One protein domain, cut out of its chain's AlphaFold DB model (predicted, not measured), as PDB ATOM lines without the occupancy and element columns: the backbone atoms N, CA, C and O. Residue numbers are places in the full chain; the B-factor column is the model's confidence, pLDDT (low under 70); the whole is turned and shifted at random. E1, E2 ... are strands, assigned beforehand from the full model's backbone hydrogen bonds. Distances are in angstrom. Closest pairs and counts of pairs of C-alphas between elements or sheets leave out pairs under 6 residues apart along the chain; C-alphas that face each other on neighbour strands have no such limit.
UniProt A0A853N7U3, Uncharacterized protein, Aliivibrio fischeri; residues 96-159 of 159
ATOM      1  N   ALA A  96     -53.072  41.667  -1.078       84.75
ATOM      2  CA  ALA A  96     -52.160  42.802  -1.085       84.75
ATOM      3  C   ALA A  96     -51.210  42.752  -2.290       84.75
ATOM      4  O   ALA A  96     -51.095  43.745  -3.002       84.75
ATOM      5  N   LEU A  97     -50.580  41.605  -2.560       86.12
ATOM      6  CA  LEU A  97     -49.646  41.440  -3.680       86.12
ATOM      7  C   LEU A  97     -50.321  41.667  -5.033       86.12
ATOM      8  O   LEU A  97     -49.807  42.402  -5.869       86.12
ATOM      9  N   THR A  98     -51.499  41.083  -5.225       86.62
ATOM     10  CA  THR A  98     -52.248  41.160  -6.488       86.62
ATOM     11  C   THR A  98     -52.934  42.509  -6.721       86.62
ATOM     12  O   THR A  98     -53.386  42.780  -7.830       86.62
ATOM     13  N   SER A  99     -53.012  43.367  -5.698       86.00
ATOM     14  CA  SER A  99     -53.486  44.752  -5.827       86.00
ATOM     15  C   SER A  99     -52.422  45.713  -6.371       86.00
ATOM     16  O   SER A  99     -52.744  46.837  -6.760       86.00
ATOM     17  N   LEU A 100     -51.150  45.294  -6.398       88.12
ATOM     18  CA  LEU A 100     -50.039  46.121  -6.854       88.12
ATOM     19  C   LEU A 100     -49.905  46.054  -8.379       88.12
ATOM     20  O   LEU A 100     -49.739  44.985  -8.955       88.12
ATOM     21  N   SER A 101     -49.867  47.217  -9.030       87.38
ATOM     22  CA  SER A 101     -49.537  47.325 -10.460       87.38
ATOM     23  C   SER A 101     -48.042  47.141 -10.740       87.38
ATOM     24  O   SER A 101     -47.626  46.924 -11.877       87.38
ATOM     25  N   THR A 102     -47.194  47.290  -9.720       91.69
ATOM     26  CA  THR A 102     -45.743  47.135  -9.834       91.69
ATOM     27  C   THR A 102     -45.192  46.514  -8.564       91.69
ATOM     28  O   THR A 102     -45.420  47.029  -7.471       91.69
ATOM     29  N   ILE A 103     -44.444  45.424  -8.715       90.62
ATOM     30  CA  ILE A 103     -43.782  44.735  -7.611       90.62
ATOM     31  C   ILE A 103     -42.268  44.916  -7.781       90.62
ATOM     32  O   ILE A 103     -41.715  44.495  -8.801       90.62
ATOM     33  N   PRO A 104     -41.581  45.558  -6.820       88.69
ATOM     34  CA  PRO A 104     -40.137  45.717  -6.875       88.69
ATOM     35  C   PRO A 104     -39.458  44.404  -6.479       88.69
ATOM     36  O   PRO A 104     -39.474  44.019  -5.309       88.69
ATOM     37  N   PHE A 105     -38.846  43.720  -7.442       87.19
ATOM     38  CA  PHE A 105     -37.945  42.608  -7.154       87.19
ATOM     39  C   PHE A 105     -36.509  43.105  -7.070       87.19
ATOM     40  O   PHE A 105     -36.149  44.129  -7.648       87.19
ATOM     41  N   LYS A 106     -35.674  42.351  -6.358       88.81
ATOM     42  CA  LYS A 106     -34.239  42.595  -6.296       88.81
ATOM     43  C   LYS A 106     -33.493  41.294  -6.524       88.81
ATOM     44  O   LYS A 106     -33.699  40.328  -5.792       88.81
ATOM     45  N   ILE A 107     -32.628  41.276  -7.532       84.81
ATOM     46  CA  ILE A 107     -31.776  40.133  -7.860       84.81
ATOM     47  C   ILE A 107     -30.329  40.570  -7.631       84.81
ATOM     48  O   ILE A 107     -29.761  41.357  -8.388       84.81
ATOM     49  N   GLY A 108     -29.734  40.113  -6.526       88.12
ATOM     50  CA  GLY A 108     -28.426  40.594  -6.082       88.12
ATOM     51  C   GLY A 108     -28.446  42.103  -5.806       88.12
ATOM     52  O   GLY A 108     -29.149  42.563  -4.908       88.12
ATOM     53  N   ASN A 109     -27.682  42.870  -6.589       89.44
ATOM     54  CA  ASN A 109     -27.621  44.336  -6.503       89.44
ATOM     55  C   ASN A 109     -28.452  45.059  -7.573       89.44
ATOM     56  O   ASN A 109     -28.377  46.281  -7.657       89.44
ATOM     57  N   GLN A 110     -29.219  44.334  -8.388       84.94
ATOM     58  CA  GLN A 110     -30.050  44.922  -9.434       84.94
ATOM     59  C   GLN A 110     -31.510  44.972  -8.995       84.94
ATOM     60  O   GLN A 110     -32.065  43.966  -8.543       84.94
ATOM     61  N   ASP A 111     -32.122  46.143  -9.152       89.06
ATOM     62  CA  ASP A 111     -33.557  46.322  -8.973       89.06
ATOM     63  C   ASP A 111     -34.277  45.911 -10.263       89.06
ATOM     64  O   ASP A 111     -33.950  46.380 -11.354       89.06
ATOM     65  N   LEU A 112     -35.265  45.032 -10.126       88.81
ATOM     66  CA  LEU A 112     -36.100  44.516 -11.204       88.81
ATOM     67  C   LEU A 112     -37.574  44.804 -10.878       88.81
ATOM     68  O   LEU A 112     -38.290  43.937 -10.373       88.81
ATOM     69  N   PRO A 113     -38.055  46.036 -11.102       89.44
ATOM     70  CA  PRO A 113     -39.465  46.344 -10.928       89.44
ATOM     71  C   PRO A 113     -40.280  45.671 -12.036       89.44
ATOM     72  O   PRO A 113     -40.157  46.019 -13.210       89.44
ATOM     73  N   LEU A 114     -41.132  44.719 -11.659       90.56
ATOM     74  CA  LEU A 114     -42.040  44.049 -12.584       90.56
ATOM     75  C   LEU A 114     -43.399  44.733 -12.563       90.56
ATOM     76  O   LEU A 114     -43.990  44.922 -11.498       90.56
ATOM     77  N   LYS A 115     -43.888  45.097 -13.746       91.31
ATOM     78  CA  LYS A 115     -45.214  45.687 -13.940       91.31
ATOM     79  C   LYS A 115     -46.207  44.622 -14.369       91.31
ATOM     80  O   LYS A 115     -45.885  43.804 -15.233       91.31
ATOM     81  N   PHE A 116     -47.396  44.668 -13.785       90.25
ATOM     82  CA  PHE A 116     -48.465  43.708 -14.028       90.25
ATOM     83  C   PHE A 116     -49.706  44.412 -14.571       90.25
ATOM     84  O   PHE A 116     -50.119  45.449 -14.053       90.25
ATOM     85  N   GLU A 117     -50.302  43.825 -15.604       89.12
ATOM     86  CA  GLU A 117     -51.560  44.272 -16.200       89.12
ATOM     87  C   GLU A 117     -52.758  43.726 -15.415       89.12
ATOM     88  O   GLU A 117     -53.700  44.463 -15.128       89.12
ATOM     89  N   TYR A 118     -52.700  42.453 -15.014       86.44
ATOM     90  CA  TYR A 118     -53.683  41.840 -14.124       86.44
ATOM     91  C   TYR A 118     -53.130  40.577 -13.446       86.44
ATOM     92  O   TYR A 118     -52.099  40.033 -13.846       86.44
ATOM     93  N   PHE A 119     -53.850  40.093 -12.432       85.94
ATOM     94  CA  PHE A 119     -53.593  38.810 -11.780       85.94
ATOM     95  C   PHE A 119     -54.806  37.889 -11.921       85.94
ATOM     96  O   PHE A 119     -55.929  38.292 -11.619       85.94
ATOM     97  N   ASP A 120     -54.570  36.656 -12.358       81.31
ATOM     98  CA  ASP A 120     -55.543  35.568 -12.288       81.31
ATOM     99  C   ASP A 120     -55.456  34.914 -10.904       81.31
ATOM    100  O   ASP A 120     -54.386  34.453 -10.504       81.31
ATOM    101  N   LYS A 121     -56.569  34.923 -10.166       73.31
ATOM    102  CA  LYS A 121     -56.690  34.393  -8.798       73.31
ATOM    103  C   LYS A 121     -57.514  33.104  -8.748       73.31
ATOM    104  O   LYS A 121     -57.861  32.652  -7.658       73.31
ATOM    105  N   ASP A 122     -57.896  32.529  -9.890       66.81
ATOM    106  CA  ASP A 122     -58.708  31.314  -9.896       66.81
ATOM    107  C   ASP A 122     -57.846  30.076  -9.593       66.81
ATOM    108  O   ASP A 122     -57.335  29.380 -10.473       66.81
ATOM    109  N   TYR A 123     -57.766  29.761  -8.296       57.91
ATOM    110  CA  TYR A 123     -57.081  28.608  -7.694       57.91
ATOM    111  C   TYR A 123     -57.411  27.237  -8.325       57.91
ATOM    112  O   TYR A 123     -56.691  26.264  -8.104       57.91
ATOM    113  N   GLN A 124     -58.518  27.117  -9.068       53.06
ATOM    114  CA  GLN A 124     -59.016  25.834  -9.584       53.06
ATOM    115  C   GLN A 124     -58.828  25.638 -11.090       53.06
ATOM    116  O   GLN A 124     -58.768  24.493 -11.541       53.06
ATOM    117  N   SER A 125     -58.742  26.709 -11.882       55.41
ATOM    118  CA  SER A 125     -58.631  26.591 -13.342       55.41
ATOM    119  C   SER A 125     -57.191  26.513 -13.821       55.41
ATOM    120  O   SER A 125     -56.924  25.895 -14.857       55.41
ATOM    121  N   THR A 126     -56.253  27.098 -13.075       61.94
ATOM    122  CA  THR A 126     -54.904  27.314 -13.593       61.94
ATOM    123  C   THR A 126     -53.903  26.355 -12.962       61.94
ATOM    124  O   THR A 126     -53.190  26.667 -12.018       61.94
ATOM    125  N   ARG A 127     -53.862  25.136 -13.512       69.44
ATOM    126  CA  ARG A 127     -52.880  24.098 -13.162       69.44
ATOM    127  C   ARG A 127     -51.595  24.268 -13.974       69.44
ATOM    128  O   ARG A 127     -51.636  24.355 -15.202       69.44
ATOM    129  N   LEU A 128     -50.450  24.249 -13.305       70.88
ATOM    130  CA  LEU A 128     -49.136  24.238 -13.940       70.88
ATOM    131  C   LEU A 128     -48.564  22.825 -13.899       70.88
ATOM    132  O   LEU A 128     -48.454  22.228 -12.833       70.88
ATOM    133  N   GLN A 129     -48.201  22.281 -15.058       74.31
ATOM    134  CA  GLN A 129     -47.546  20.981 -15.149       74.31
ATOM    135  C   GLN A 129     -46.046  21.181 -15.365       74.31
ATOM    136  O   GLN A 129     -45.633  21.777 -16.362       74.31
ATOM    137  N   PHE A 130     -45.236  20.665 -14.442       70.12
ATOM    138  CA  PHE A 130     -43.782  20.629 -14.580       70.12
ATOM    139  C   PHE A 130     -43.344  19.174 -14.792       70.12
ATOM    140  O   PHE A 130     -43.398  18.365 -13.867       70.12
ATOM    141  N   GLY A 131     -42.912  18.832 -16.009       67.31
ATOM    142  CA  GLY A 131     -42.491  17.467 -16.354       67.31
ATOM    143  C   GLY A 131     -43.631  16.436 -16.322       67.31
ATOM    144  O   GLY A 131     -44.810  16.784 -16.420       67.31
ATOM    145  N   SER A 132     -43.289  15.147 -16.218       59.97
ATOM    146  CA  SER A 132     -44.284  14.069 -16.182       59.97
ATOM    147  C   SER A 132     -44.948  13.959 -14.800       59.97
ATOM    148  O   SER A 132     -44.298  13.660 -13.799       59.97
ATOM    149  N   ASP A 133     -46.264  14.185 -14.808       62.06
ATOM    150  CA  ASP A 133     -47.288  13.846 -13.805       62.06
ATOM    151  C   ASP A 133     -47.403  14.661 -12.506       62.06
ATOM    152  O   ASP A 133     -48.263  14.350 -11.678       62.06
ATOM    153  N   LYS A 134     -46.638  15.745 -12.320       67.31
ATOM    154  CA  LYS A 134     -46.826  16.651 -11.170       67.31
ATOM    155  C   LYS A 134     -47.482  17.970 -11.571       67.31
ATOM    156  O   LYS A 134     -46.995  18.681 -12.451       67.31
ATOM    157  N   TYR A 135     -48.569  18.291 -10.872       69.94
ATOM    158  CA  TYR A 135     -49.308  19.540 -11.012       69.94
ATOM    159  C   TYR A 135     -49.039  20.451  -9.816       69.94
ATOM    160  O   TYR A 135     -49.064  20.006  -8.668       69.94
ATOM    161  N   PHE A 136     -48.805  21.725 -10.102       73.19
ATOM    162  CA  PHE A 136     -48.727  22.804  -9.136       73.19
ATOM    163  C   PHE A 136     -49.918  23.743  -9.336       73.19
ATOM    164  O   PHE A 136     -50.286  24.050 -10.472       73.19
ATOM    165  N   TYR A 137     -50.514  24.176  -8.229       73.56
ATOM    166  CA  TYR A 137     -51.646  25.096  -8.204       73.56
ATOM    167  C   TYR A 137     -51.169  26.386  -7.533       73.56
ATOM    168  O   TYR A 137     -51.061  26.408  -6.307       73.56
ATOM    169  N   PRO A 138     -50.781  27.411  -8.311       76.56
ATOM    170  CA  PRO A 138     -50.374  28.694  -7.755       76.56
ATOM    171  C   PRO A 138     -51.562  29.420  -7.115       76.56
ATOM    172  O   PRO A 138     -52.698  29.288  -7.570       76.56
ATOM    173  N   ASP A 139     -51.275  30.239  -6.101       77.12
ATOM    174  CA  ASP A 139     -52.276  31.095  -5.453       77.12
ATOM    175  C   ASP A 139     -52.740  32.257  -6.352       77.12
ATOM    176  O   ASP A 139     -53.858  32.750  -6.226       77.12
ATOM    177  N   ALA A 140     -51.863  32.722  -7.248       81.12
ATOM    178  CA  ALA A 140     -52.164  33.722  -8.263       81.12
ATOM    179  C   ALA A 140     -51.146  33.650  -9.409       81.12
ATOM    180  O   ALA A 140     -49.994  33.275  -9.197       81.12
ATOM    181  N   ILE A 141     -51.549  34.066 -10.610       85.44
ATOM    182  CA  ILE A 141     -50.663  34.203 -11.774       85.44
ATOM    183  C   ILE A 141     -50.713  35.642 -12.262       85.44
ATOM    184  O   ILE A 141     -51.778  36.153 -12.607       85.44
ATOM    185  N   GLY A 142     -49.552  36.290 -12.297       86.88
ATOM    186  CA  GLY A 142     -49.418  37.670 -12.747       86.88
ATOM    187  C   GLY A 142     -49.135  37.748 -14.240       86.88
ATOM    188  O   GLY A 142     -48.243  37.072 -14.747       86.88
ATOM    189  N   TYR A 143     -49.861  38.607 -14.941       87.44
ATOM    190  CA  TYR A 143     -49.650  38.890 -16.356       87.44
ATOM    191  C   TYR A 143     -48.889  40.199 -16.473       87.44
ATOM    192  O   TYR A 143     -49.332  41.225 -15.958       87.44
ATOM    193  N   LEU A 144     -47.711  40.145 -17.085       89.62
ATOM    194  CA  LEU A 144     -46.825  41.293 -17.189       89.62
ATOM    195  C   LEU A 144     -47.388  42.301 -18.188       89.62
ATOM    196  O   LEU A 144     -47.938  41.931 -19.221       89.62
ATOM    197  N   SER A 145     -47.201  43.583 -17.905       89.06
ATOM    198  CA  SER A 145     -47.464  44.638 -18.883       89.06
ATOM    199  C   SER A 145     -46.383  44.639 -19.968       89.06
ATOM    200  O   SER A 145     -45.224  44.333 -19.684       89.06
ATOM    201  N   LYS A 146     -46.731  45.038 -21.197       88.19
ATOM    202  CA  LYS A 146     -45.790  45.116 -22.340       88.19
ATOM    203  C   LYS A 146     -44.568  46.004 -22.097       88.19
ATOM    204  O   LYS A 146     -43.548  45.839 -22.749       88.19
ATOM    205  N   ASP A 147     -44.679  46.966 -21.188       88.38
ATOM    206  CA  ASP A 147     -43.604  47.874 -20.787       88.38
ATOM    207  C   ASP A 147     -42.798  47.362 -19.572       88.38
ATOM    208  O   ASP A 147     -42.006  48.108 -18.989       88.38
ATOM    209  N   SER A 148     -43.018  46.111 -19.158       87.00
ATOM    210  CA  SER A 148     -42.268  45.433 -18.101       87.00
ATOM    211  C   SER A 148     -40.978  44.826 -18.654       87.00
ATOM    212  O   SER A 148     -40.976  44.225 -19.726       87.00
ATOM    213  N   LEU A 149     -39.887  44.927 -17.890       82.56
ATOM    214  CA  LEU A 149     -38.540  44.497 -18.300       82.56
ATOM    215  C   LEU A 149     -38.461  43.035 -18.769       82.56
ATOM    216  O   LEU A 149     -37.694  42.738 -19.675       82.56
ATOM    217  N   MET A 150     -39.257  42.142 -18.173       84.19
ATOM    218  CA  MET A 150     -39.214  40.700 -18.454       84.19
ATOM    219  C   MET A 150     -40.381  40.217 -19.324       84.19
ATOM    220  O   MET A 150     -40.627  39.015 -19.390       84.19
ATOM    221  N   TYR A 151     -41.134  41.125 -19.958       84.81
ATOM    222  CA  TYR A 151     -42.331  40.762 -20.725       84.81
ATOM    223  C   TYR A 151     -42.022  39.734 -21.824       84.81
ATOM    224  O   TYR A 151     -42.636  38.665 -21.852       84.81
ATOM    225  N   ASP A 152     -41.025  40.021 -22.663       83.38
ATOM    226  CA  ASP A 152     -40.636  39.142 -23.768       83.38
ATOM    227  C   ASP A 152     -39.917  37.879 -23.273       83.38
ATOM    228  O   ASP A 152     -40.180  36.777 -23.755       83.38
ATOM    229  N   GLU A 153     -39.037  38.013 -22.272       83.06
ATOM    230  CA  GLU A 153     -38.243  36.887 -21.762       83.06
ATOM    231  C   GLU A 153     -39.097  35.829 -21.056       83.06
ATOM    232  O   GLU A 153     -38.800  34.636 -21.137       83.06
ATOM    233  N   TRP A 154     -40.150  36.245 -20.351       78.69
ATOM    234  CA  TRP A 154     -40.992  35.347 -19.553       78.69
ATOM    235  C   TRP A 154     -42.306  34.971 -20.243       78.69
ATOM    236  O   TRP A 154     -43.155  34.309 -19.646       78.69
ATOM    237  N   GLY A 155     -42.473  35.340 -21.516       74.19
ATOM    238  CA  GLY A 155     -43.666  34.995 -22.284       74.19
ATOM    239  C   GLY A 155     -44.931  35.587 -21.666       74.19
ATOM    240  O   GLY A 155     -45.933  34.888 -21.504       74.19
ATOM    241  N   GLU A 156     -44.859  36.871 -21.301       72.62
ATOM    242  CA  GLU A 156     -45.974  37.702 -20.831       72.62
ATOM    243  C   GLU A 156     -46.528  37.346 -19.435       72.62
ATOM    244  O   GLU A 156     -47.443  38.015 -18.952       72.62
ATOM    245  N   ARG A 157     -46.017  36.304 -18.756       65.56
ATOM    246  CA  ARG A 157     -46.591  35.805 -17.490       65.56
ATOM    247  C   ARG A 157     -45.528  35.422 -16.470       65.56
ATOM    248  O   ARG A 157     -44.550  34.760 -16.798       65.56
ATOM    249  N   LEU A 158     -45.792  35.743 -15.209       66.88
ATOM    250  CA  LEU A 158     -45.057  35.235 -14.055       66.88
ATOM    251  C   LEU A 158     -45.921  34.206 -13.316       66.88
ATOM    252  O   LEU A 158     -47.082  34.478 -13.000       66.88
ATOM    253  N   ARG A 159     -45.345  33.022 -13.092       58.34
ATOM    254  CA  ARG A 159     -45.985  31.834 -12.512       58.34
ATOM    255  C   ARG A 159     -45.455  31.531 -11.121       58.34
ATOM    256  O   ARG A 159     -44.241  31.755 -10.920       58.34
TER     257      ARG A 159
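What this domain is: This is residues 96 to 159 of the 159 residues of an uncharacterized protein of Aliivibrio fischeri (UniProt A0A853N7U3). There is little regular structure here: a small, twisted three-stranded sheet, a meander in which each strand is the antiparallel neighbour of the one before, with residues 106 to 111 sticking out at one end. At the other end the loop 121 to 140 reaches out, and the tail folds back so that residues 157 to 158 pair with E3. The 64 printed residues include no named helix and strands E1, E2, E3, in that order also across the sheet, with 21 residues: all strand. The whole is only just loose, close to compact, with a radius of gyration of the C-alphas of 12.9 A and spans of 36 by 24 by 20 A.

How they stand to each other: Look first at inner strand E2, residues 110 to 120, which bends by 75 degrees at residue 117. Its residues 110 to 115 pair with E1, residues 102 to 107, a hairpin; see N 105 and O 112, 3.0 A. Residues 116 to 120 pair with E3, residues 141 to 144, also a hairpin; see N 117 and O 143, 2.8 A.

Where its parts are: From C-alpha 102 at (-45.743, 47.135, -9.834) E1 runs 15.7 A; E2 spans 27.3 A; E3, 9.7 A, ends at C-alpha 144, (-46.825, 41.293, -17.189).

The domain as a whole: The C-alphas farthest apart, Asn 109 and Asp 133, are 37.0 A apart. The printed part has no cut; the link E2 to E3 is long. Residues 122 to 127, 131 to 135 and 157 to 159 have pLDDT under 70.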